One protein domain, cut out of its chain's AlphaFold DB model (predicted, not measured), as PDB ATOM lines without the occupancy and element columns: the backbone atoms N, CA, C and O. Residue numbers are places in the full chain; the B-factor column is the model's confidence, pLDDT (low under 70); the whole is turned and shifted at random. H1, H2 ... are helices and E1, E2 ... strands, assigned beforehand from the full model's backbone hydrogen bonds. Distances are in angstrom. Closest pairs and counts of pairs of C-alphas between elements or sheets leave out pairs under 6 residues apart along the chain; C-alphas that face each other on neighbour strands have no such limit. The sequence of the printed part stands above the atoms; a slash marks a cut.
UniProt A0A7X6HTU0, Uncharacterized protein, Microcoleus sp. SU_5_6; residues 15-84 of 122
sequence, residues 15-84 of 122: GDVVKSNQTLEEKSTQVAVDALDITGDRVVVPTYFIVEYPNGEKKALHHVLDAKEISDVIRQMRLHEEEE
ATOM      1  N   GLY A  15      -5.647  52.246   4.879       82.00
ATOM      2  CA  GLY A  15      -4.838  51.039   5.049       82.00
ATOM      3  C   GLY A  15      -4.335  50.831   6.478       82.00
ATOM      4  O   GLY A  15      -4.184  49.696   6.907       82.00
ATOM      5  N   ASP A  16      -4.201  51.912   7.247       84.19
ATOM      6  CA  ASP A  16      -3.724  51.932   8.635       84.19
ATOM      7  C   ASP A  16      -4.852  51.688   9.662       84.19
ATOM      8  O   ASP A  16      -4.753  51.925  10.866       84.19
ATOM      9  N   VAL A  17      -6.024  51.261   9.185       84.69
ATOM     10  CA  VAL A  17      -7.145  50.896  10.048       84.69
ATOM     11  C   VAL A  17      -6.935  49.494  10.603       84.69
ATOM     12  O   VAL A  17      -7.061  48.504   9.884       84.69
ATOM     13  N   VAL A  18      -6.718  49.411  11.917       83.81
ATOM     14  CA  VAL A  18      -6.762  48.143  12.651       83.81
ATOM     15  C   VAL A  18      -8.178  47.583  12.632       83.81
ATOM     16  O   VAL A  18      -9.114  48.216  13.130       83.81
ATOM     17  N   LYS A  19      -8.337  46.381  12.074       85.75
ATOM     18  CA  LYS A  19      -9.577  45.608  12.158       85.75
ATOM     19  C   LYS A  19      -9.372  44.483  13.171       85.75
ATOM     20  O   LYS A  19      -8.325  43.844  13.215       85.75
ATOM     21  N   SER A  20     -10.378  44.242  14.003       77.56
ATOM     22  CA  SER A  20     -10.286  43.308  15.133       77.56
ATOM     23  C   SER A  20     -10.323  41.827  14.741       77.56
ATOM     24  O   SER A  20      -9.894  40.996  15.531       77.56
ATOM     25  N   ASN A  21     -10.809  41.487  13.544       84.25
ATOM     26  CA  ASN A  21     -11.014  40.104  13.101       84.25
ATOM     27  C   ASN A  21     -10.199  39.772  11.840       84.25
ATOM     28  O   ASN A  21     -10.771  39.392  10.825       84.25
ATOM     29  N   GLN A  22      -8.885  40.003  11.884       87.25
ATOM     30  CA  GLN A  22      -7.975  39.676  10.780       87.25
ATOM     31  C   GLN A  22      -7.017  38.555  11.164       87.25
ATOM     32  O   GLN A  22      -6.492  38.551  12.285       87.25
ATOM     33  N   THR A  23      -6.749  37.650  10.222       91.56
ATOM     34  CA  THR A  23      -5.731  36.601  10.389       91.56
ATOM     35  C   THR A  23      -4.312  37.165  10.254       91.56
ATOM     36  O   THR A  23      -4.111  38.321   9.871       91.56
ATOM     37  N   LEU A  24      -3.299  36.357  10.581       88.50
ATOM     38  CA  LEU A  24      -1.896  36.760  10.446       88.50
ATOM     39  C   LEU A  24      -1.530  37.039   8.976       88.50
ATOM     40  O   LEU A  24      -0.827  38.003   8.685       88.50
ATOM     41  N   GLU A  25      -2.048  36.227   8.058       88.38
ATOM     42  CA  GLU A  25      -1.839  36.334   6.611       88.38
ATOM     43  C   GLU A  25      -2.508  37.589   6.030       88.38
ATOM     44  O   GLU A  25      -1.963  38.269   5.161       88.38
ATOM     45  N   GLU A  26      -3.687  37.944   6.538       89.94
ATOM     46  CA  GLU A  26      -4.365  39.181   6.144       89.94
ATOM     47  C   GLU A  26      -3.620  40.416   6.655       89.94
ATOM     48  O   GLU A  26      -3.514  41.418   5.949       89.94
ATOM     49  N   LYS A  27      -3.059  40.350   7.867       89.50
ATOM     50  CA  LYS A  27      -2.244  41.436   8.424       89.50
ATOM     51  C   LYS A  27      -0.906  41.592   7.703       89.50
ATOM     52  O   LYS A  27      -0.448  42.720   7.540       89.50
ATOM     53  N   SER A  28      -0.292  40.499   7.243       87.88
ATOM     54  CA  SER A  28       0.997  40.547   6.533       87.88
ATOM     55  C   SER A  28       0.903  41.179   5.144       87.88
ATOM     56  O   SER A  28       1.882  41.733   4.652       87.88
ATOM     57  N   THR A  29      -0.278  41.137   4.527       91.25
ATOM     58  CA  THR A  29      -0.549  41.739   3.212       91.25
ATOM     59  C   THR A  29      -1.133  43.151   3.300       91.25
ATOM     60  O   THR A  29      -1.325  43.805   2.275       91.25
ATOM     61  N   GLN A  30      -1.404  43.658   4.507       90.19
ATOM     62  CA  GLN A  30      -2.025  44.963   4.695       90.19
ATOM     63  C   GLN A  30      -1.024  46.111   4.510       90.19
ATOM     64  O   GLN A  30      -0.014  46.216   5.209       90.19
ATOM     65  N   VAL A  31      -1.351  47.029   3.600       91.56
ATOM     66  CA  VAL A  31      -0.500  48.161   3.208       91.56
ATOM     67  C   VAL A  31      -1.089  49.474   3.719       91.56
ATOM     68  O   VAL A  31      -2.257  49.768   3.470       91.56
ATOM     69  N   ALA A  32      -0.275  50.261   4.423       88.25
ATOM     70  CA  ALA A  32      -0.657  51.556   4.983       88.25
ATOM     71  C   ALA A  32      -0.570  52.675   3.937       88.25
ATOM     72  O   ALA A  32      -1.438  53.547   3.888       88.25
ATOM     73  N   VAL A  33       0.473  52.639   3.100       88.19
ATOM     74  CA  VAL A  33       0.711  53.600   2.016       88.19
ATOM     75  C   VAL A  33       1.160  52.854   0.772       88.19
ATOM     76  O   VAL A  33       2.066  52.029   0.843       88.19
ATOM     77  N   ASP A  34       0.540  53.175  -0.355       90.94
ATOM     78  CA  ASP A  34       0.946  52.742  -1.687       90.94
ATOM     79  C   ASP A  34       0.772  53.937  -2.628       90.94
ATOM     80  O   ASP A  34      -0.334  54.225  -3.091       90.94
ATOM     81  N   ALA A  35       1.841  54.710  -2.802       89.00
ATOM     82  CA  ALA A  35       1.808  55.960  -3.552       89.00
ATOM     83  C   ALA A  35       3.163  56.260  -4.201       89.00
ATOM     84  O   ALA A  35       4.187  55.692  -3.828       89.00
ATOM     85  N   LEU A  36       3.161  57.164  -5.180       92.06
ATOM     86  CA  LEU A  36       4.387  57.734  -5.732       92.06
ATOM     87  C   LEU A  36       4.896  58.837  -4.797       92.06
ATOM     88  O   LEU A  36       4.111  59.686  -4.370       92.06
ATOM     89  N   ASP A  37       6.190  58.827  -4.499       90.12
ATOM     90  CA  ASP A  37       6.875  59.931  -3.833       90.12
ATOM     91  C   ASP A  37       7.172  61.070  -4.824       90.12
ATOM     92  O   ASP A  37       7.022  60.931  -6.041       90.12
ATOM     93  N   ILE A  38       7.621  62.214  -4.308       87.81
ATOM     94  CA  ILE A  38       7.996  63.406  -5.074       87.81
ATOM     95  C   ILE A  38       9.090  63.138  -6.118       87.81
ATOM     96  O   ILE A  38       9.194  63.884  -7.091       87.81
ATOM     97  N   THR A  39       9.893  62.084  -5.935       93.38
ATOM     98  CA  THR A  39      10.917  61.634  -6.892       93.38
ATOM     99  C   THR A  39      10.337  60.814  -8.048       93.38
ATOM    100  O   THR A  39      11.034  60.571  -9.030       93.38
ATOM    101  N   GLY A  40       9.067  60.406  -7.963       90.75
ATOM    102  CA  GLY A  40       8.435  59.463  -8.883       90.75
ATOM    103  C   GLY A  40       8.635  57.993  -8.502       90.75
ATOM    104  O   GLY A  40       8.173  57.116  -9.230       90.75
ATOM    105  N   ASP A  41       9.283  57.706  -7.370       93.81
ATOM    106  CA  ASP A  41       9.449  56.341  -6.875       93.81
ATOM    107  C   ASP A  41       8.179  55.850  -6.179       93.81
ATOM    108  O   ASP A  41       7.551  56.575  -5.408       93.81
ATOM    109  N   ARG A  42       7.781  54.597  -6.423       92.25
ATOM    110  CA  ARG A  42       6.624  54.002  -5.744       92.25
ATOM    111  C   ARG A  42       7.027  53.512  -4.358       92.25
ATOM    112  O   ARG A  42       7.798  52.563  -4.230       92.25
ATOM    113  N   VAL A  43       6.459  54.127  -3.329       89.50
ATOM    114  CA  VAL A  43       6.684  53.782  -1.927       89.50
ATOM    115  C   VAL A  43       5.524  52.928  -1.430       89.50
ATOM    116  O   VAL A  43       4.364  53.342  -1.467       89.50
ATOM    117  N   VAL A  44       5.857  51.731  -0.951       91.38
ATOM    118  CA  VAL A  44       4.914  50.791  -0.339       91.38
ATOM    119  C   VAL A  44       5.307  50.596   1.121       91.38
ATOM    120  O   VAL A  44       6.384  50.080   1.410       91.38
ATOM    121  N   VAL A  45       4.435  51.012   2.039       89.06
ATOM    122  CA  VAL A  45       4.654  50.908   3.488       89.06
ATOM    123  C   VAL A  45       3.689  49.876   4.071       89.06
ATOM    124  O   VAL A  45       2.477  50.110   4.053       89.06
ATOM    125  N   PRO A  46       4.181  48.740   4.595       91.94
ATOM    126  CA  PRO A  46       3.354  47.769   5.307       91.94
ATOM    127  C   PRO A  46       2.741  48.359   6.581       91.94
ATOM    128  O   PRO A  46       3.346  49.193   7.248       91.94
ATOM    129  N   THR A  47       1.544  47.899   6.946       92.81
ATOM    130  CA  THR A  47       0.881  48.329   8.194       92.81
ATOM    131  C   THR A  47       1.445  47.597   9.411       92.81
ATOM    132  O   THR A  47       1.614  48.195  10.479       92.81
ATOM    133  N   TYR A  48       1.753  46.309   9.233       92.44
ATOM    134  CA  TYR A  48       2.251  45.419  10.275       92.44
ATOM    135  C   TYR A  48       3.650  44.899   9.952       92.44
ATOM    136  O   TYR A  48       3.968  44.593   8.802       92.44
ATOM    137  N   PHE A  49       4.451  44.718  10.995       91.62
ATOM    138  CA  PHE A  49       5.705  43.982  10.964       91.62
ATOM    139  C   PHE A  49       5.461  42.556  11.439       91.62
ATOM    140  O   PHE A  49       4.912  42.344  12.520       91.62
ATOM    141  N   ILE A  50       5.868  41.575  10.638       92.50
ATOM    142  CA  ILE A  50       5.799  40.174  11.038       92.50
ATOM    143  C   ILE A  50       7.082  39.828  11.782       92.50
ATOM    144  O   ILE A  50       8.170  39.904  11.216       92.50
ATOM    145  N   VAL A  51       6.938  39.461  13.049       92.50
ATOM    146  CA  VAL A  51       8.036  39.050  13.923       92.50
ATOM    147  C   VAL A  51       7.884  37.571  14.234       92.50
ATOM    148  O   VAL A  51       6.795  37.115  14.586       92.50
ATOM    149  N   GLU A  52       8.988  36.841  14.119       92.06
ATOM    150  CA  GLU A  52       9.119  35.463  14.578       92.06
ATOM    151  C   GLU A  52       9.971  35.450  15.847       92.06
ATOM    152  O   GLU A  52      11.123  35.881  15.846       92.06
ATOM    153  N   TYR A  53       9.371  35.009  16.947       89.31
ATOM    154  CA  TYR A  53      10.027  34.930  18.243       89.31
ATOM    155  C   TYR A  53      10.842  33.630  18.370       89.31
ATOM    156  O   TYR A  53      10.536  32.642  17.700       89.31
ATOM    157  N   PRO A  54      11.831  33.563  19.283       85.81
ATOM    158  CA  PRO A  54      12.655  32.362  19.477       85.81
ATOM    159  C   PRO A  54      11.870  31.094  19.860       85.81
ATOM    160  O   PRO A  54      12.351  29.981  19.672       85.81
ATOM    161  N   ASN A  55      10.657  31.248  20.397       87.31
ATOM    162  CA  ASN A  55       9.740  30.150  20.720       87.31
ATOM    163  C   ASN A  55       8.963  29.613  19.493       87.31
ATOM    164  O   ASN A  55       8.141  28.713  19.657       87.31
ATOM    165  N   GLY A  56       9.185  30.166  18.294       87.56
ATOM    166  CA  GLY A  56       8.468  29.827  17.059       87.56
ATOM    167  C   GLY A  56       7.116  30.532  16.887       87.56
ATOM    168  O   GLY A  56       6.398  30.261  15.925       87.56
ATOM    169  N   GLU A  57       6.735  31.428  17.801       91.12
ATOM    170  CA  GLU A  57       5.501  32.209  17.699       91.12
ATOM    171  C   GLU A  57       5.656  33.342  16.674       91.12
ATOM    172  O   GLU A  57       6.635  34.090  16.700       91.12
ATOM    173  N   LYS A  58       4.659  33.508  15.795       93.81
ATOM    174  CA  LYS A  58       4.606  34.607  14.821       93.81
ATOM    175  C   LYS A  58       3.553  35.628  15.218       93.81
ATOM    176  O   LYS A  58       2.387  35.277  15.396       93.81
ATOM    177  N   LYS A  59       3.948  36.898  15.297       93.00
ATOM    178  CA  LYS A  59       3.039  38.018  15.577       93.00
ATOM    179  C   LYS A  59       3.131  39.085  14.497       93.00
ATOM    180  O   LYS A  59       4.207  39.365  13.980       93.00
ATOM    181  N   ALA A  60       1.989  39.690  14.189       93.94
ATOM    182  CA  ALA A  60       1.899  40.891  13.368       93.94
ATOM    183  C   ALA A  60       1.776  42.112  14.286       93.94
ATOM    184  O   ALA A  60       0.720  42.311  14.888       93.94
ATOM    185  N   LEU A  61       2.845  42.904  14.379       93.56
ATOM    186  CA  LEU A  61       2.937  44.102  15.216       93.56
ATOM    187  C   LEU A  61       2.611  45.351  14.401       93.56
ATOM    188  O   LEU A  61       3.223  45.594  13.362       93.56
ATOM    189  N   HIS A  62       1.650  46.147  14.853       92.62
ATOM    190  CA  HIS A  62       1.254  47.385  14.195       92.62
ATOM    191  C   HIS A  62       2.308  48.471  14.409       92.62
ATOM    192  O   HIS A  62       2.675  48.767  15.546       92.62
ATOM    193  N   HIS A  63       2.738  49.141  13.339       87.00
ATOM    194  CA  HIS A  63       3.863  50.079  13.411       87.00
ATOM    195  C   HIS A  63       3.661  51.252  14.394       87.00
ATOM    196  O   HIS A  63       4.623  51.702  15.008       87.00
ATOM    197  N   VAL A  64       2.420  51.730  14.569       87.88
ATOM    198  CA  VAL A  64       2.079  52.757  15.577       87.88
ATOM    199  C   VAL A  64       1.754  52.173  16.958       87.88
ATOM    200  O   VAL A  64       2.391  52.541  17.941       87.88
ATOM    201  N   LEU A  65       0.743  51.297  17.059       88.94
ATOM    202  CA  LEU A  65       0.218  50.842  18.355       88.94
ATOM    203  C   LEU A  65       1.220  49.993  19.142       88.94
ATOM    204  O   LEU A  65       1.313  50.136  20.359       88.94
ATOM    205  N   ASP A  66       1.999  49.169  18.444       93.06
ATOM    206  CA  ASP A  66       2.900  48.192  19.057       93.06
ATOM    207  C   ASP A  66       4.360  48.668  19.025       93.06
ATOM    208  O   ASP A  66       5.291  47.878  19.176       93.06
ATOM    209  N   ALA A  67       4.590  49.977  18.861       92.12
ATOM    210  CA  ALA A  67       5.925  50.561  18.737       92.12
ATOM    211  C   ALA A  67       6.865  50.183  19.897       92.12
ATOM    212  O   ALA A  67       8.058  49.955  19.690       92.12
ATOM    213  N   LYS A  68       6.332  50.072  21.122       93.50
ATOM    214  CA  LYS A  68       7.106  49.622  22.287       93.50
ATOM    215  C   LYS A  68       7.551  48.167  22.144       93.50
ATOM    216  O   LYS A  68       8.721  47.879  22.368       93.50
ATOM    217  N   GLU A  69       6.641  47.275  21.757       92.31
ATOM    218  CA  GLU A  69       6.955  45.855  21.563       92.31
ATOM    219  C   GLU A  69       7.963  45.679  20.425       92.31
ATOM    220  O   GLU A  69       8.944  44.965  20.587       92.31
ATOM    221  N   ILE A  70       7.807  46.423  19.327       92.06
ATOM    222  CA  ILE A  70       8.780  46.453  18.226       92.06
ATOM    223  C   ILE A  70      10.162  46.893  18.729       92.06
ATOM    224  O   ILE A  70      11.169  46.257  18.420       92.06
ATOM    225  N   SER A  71      10.229  47.956  19.536       92.31
ATOM    226  CA  SER A  71      11.493  48.410  20.121       92.31
ATOM    227  C   SER A  71      12.118  47.354  21.037       92.31
ATOM    228  O   SER A  71      13.340  47.189  21.032       92.31
ATOM    229  N   ASP A  72      11.308  46.653  21.830       92.44
ATOM    230  CA  ASP A  72      11.775  45.590  22.719       92.44
ATOM    231  C   ASP A  72      12.297  44.387  21.928       92.44
ATOM    232  O   ASP A  72      13.366  43.868  22.245       92.44
ATOM    233  N   VAL A  73      11.602  44.008  20.857       91.38
ATOM    234  CA  VAL A  73      12.008  42.962  19.916       91.38
ATOM    235  C   VAL A  73      13.350  43.298  19.256       91.38
ATOM    236  O   VAL A  73      14.261  42.472  19.270       91.38
ATOM    237  N   ILE A  74      13.522  44.518  18.738       89.56
ATOM    238  CA  ILE A  74      14.789  44.957  18.123       89.56
ATOM    239  C   ILE A  74      15.928  44.935  19.149       89.56
ATOM    240  O   ILE A  74      17.037  44.498  18.840       89.56
ATOM    241  N   ARG A  75      15.666  45.389  20.379       90.00
ATOM    242  CA  ARG A  75      16.658  45.377  21.459       90.00
ATOM    243  C   ARG A  75      17.075  43.955  21.826       90.00
ATOM    244  O   ARG A  75      18.263  43.713  21.988       90.00
ATOM    245  N   GLN A  76      16.125  43.028  21.940       86.69
ATOM    246  CA  GLN A  76      16.414  41.616  22.203       86.69
ATOM    247  C   GLN A  76      17.239  40.998  21.071       86.69
ATOM    248  O   GLN A  76      18.267  40.389  21.346       86.69
ATOM    249  N   MET A  77      16.851  41.214  19.809       82.88
ATOM    250  CA  MET A  77      17.609  40.707  18.660       82.88
ATOM    251  C   MET A  77      19.048  41.234  18.634       82.88
ATOM    252  O   MET A  77      19.970  40.455  18.429       82.88
ATOM    253  N   ARG A  78      19.258  42.527  18.921       78.00
ATOM    254  CA  ARG A  78      20.604  43.117  18.984       78.00
ATOM    255  C   ARG A  78      21.454  42.548  20.120       78.00
ATOM    256  O   ARG A  78      22.638  42.315  19.927       78.00
ATOM    257  N   LEU A  79      20.867  42.326  21.295       76.94
ATOM    258  CA  LEU A  79      21.586  41.717  22.418       76.94
ATOM    259  C   LEU A  79      22.032  40.289  22.081       76.94
ATOM    260  O   LEU A  79      23.176  39.936  22.338       76.94
ATOM    261  N   HIS A  80      21.169  39.505  21.437       63.25
ATOM    262  CA  HIS A  80      21.523  38.161  20.981       63.25
ATOM    263  C   HIS A  80      22.535  38.149  19.821       63.25
ATOM    264  O   HIS A  80      23.234  37.158  19.655       63.25
ATOM    265  N   GLU A  81      22.643  39.228  19.037       60.47
ATOM    266  CA  GLU A  81      23.660  39.379  17.984       60.47
ATOM    267  C   GLU A  81      25.043  39.759  18.554       60.47
ATOM    268  O   GLU A  81      26.069  39.284  18.073       60.47
ATOM    269  N   GLU A  82      25.092  40.585  19.605       59.38
ATOM    270  CA  GLU A  82      26.346  40.997  20.264       59.38
ATOM    271  C   GLU A  82      26.875  39.968  21.284       59.38
ATOM    272  O   GLU A  82      28.027  40.053  21.712       59.38
ATOM    273  N   GLU A  83      26.062  38.969  21.637       53.88
ATOM    274  CA  GLU A  83      26.464  37.780  22.400       53.88
ATOM    275  C   GLU A  83      27.076  36.670  21.526       53.88
ATOM    276  O   GLU A  83      27.351  35.580  22.023       53.88
ATOM    277  N   GLU A  84      27.377  36.937  20.250       47.88
ATOM    278  CA  GLU A  84      28.457  36.216  19.578       47.88
ATOM    279  C   GLU A  84      29.780  36.670  20.219       47.88
ATOM    280  O   GLU A  84      30.222  37.806  19.994       47.88
TER     281      GLU A  84
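This is residues 15 to 84 of the 122 residues of an uncharacterized protein of Microcoleus sp. SU_5_6 (UniProt A0A7X6HTU0). Two hairpins, E1 with E2 and E3 with E4, follow each other at an angle; short helix H1 packs on E3 and E4. Residues 67 to 74 of long helix H2 pass near E3 and E4, and residues 78 to 84 stick out. The printed part has 70 residues, with two named helices and four strands, H1 E1 E2 E3 E4 H2, two antiparallel sheets, class mixed. It is loose, radius of gyration of the C-alphas 14.6 A, and flat, spanning 42 by 34 by 18 A.

H1 is residues 24 to 28, from C-alpha 24 at (-1.896, 36.760, 10.446). E1 is 31 to 36, E2 42 to 46, E3 48 to 52, E4 58 to 62. H2, 67 to 82, is 22.6 A long, ending at (26.346, 40.997, 20.264).

The closest C-alphas of H1 and E4 are Leu 24 and Ala 60, 6.3 A. N 43 and O 35 are 2.8 A apart, within hydrogen-bond range. E2 runs on into E3 at 57 degrees. N 49 and O 61 are 2.8 A apart. The closest C-alphas of E4 and H2 are Leu 61 and Ile 70, 7.0 A. Every O i to N i+4 pair in H1 and H2 is within range.

C-alphas 38 and 55 are farthest apart, 42.1 A. There is no cut or long link; residues 80 to 84 have pLDDT under 70.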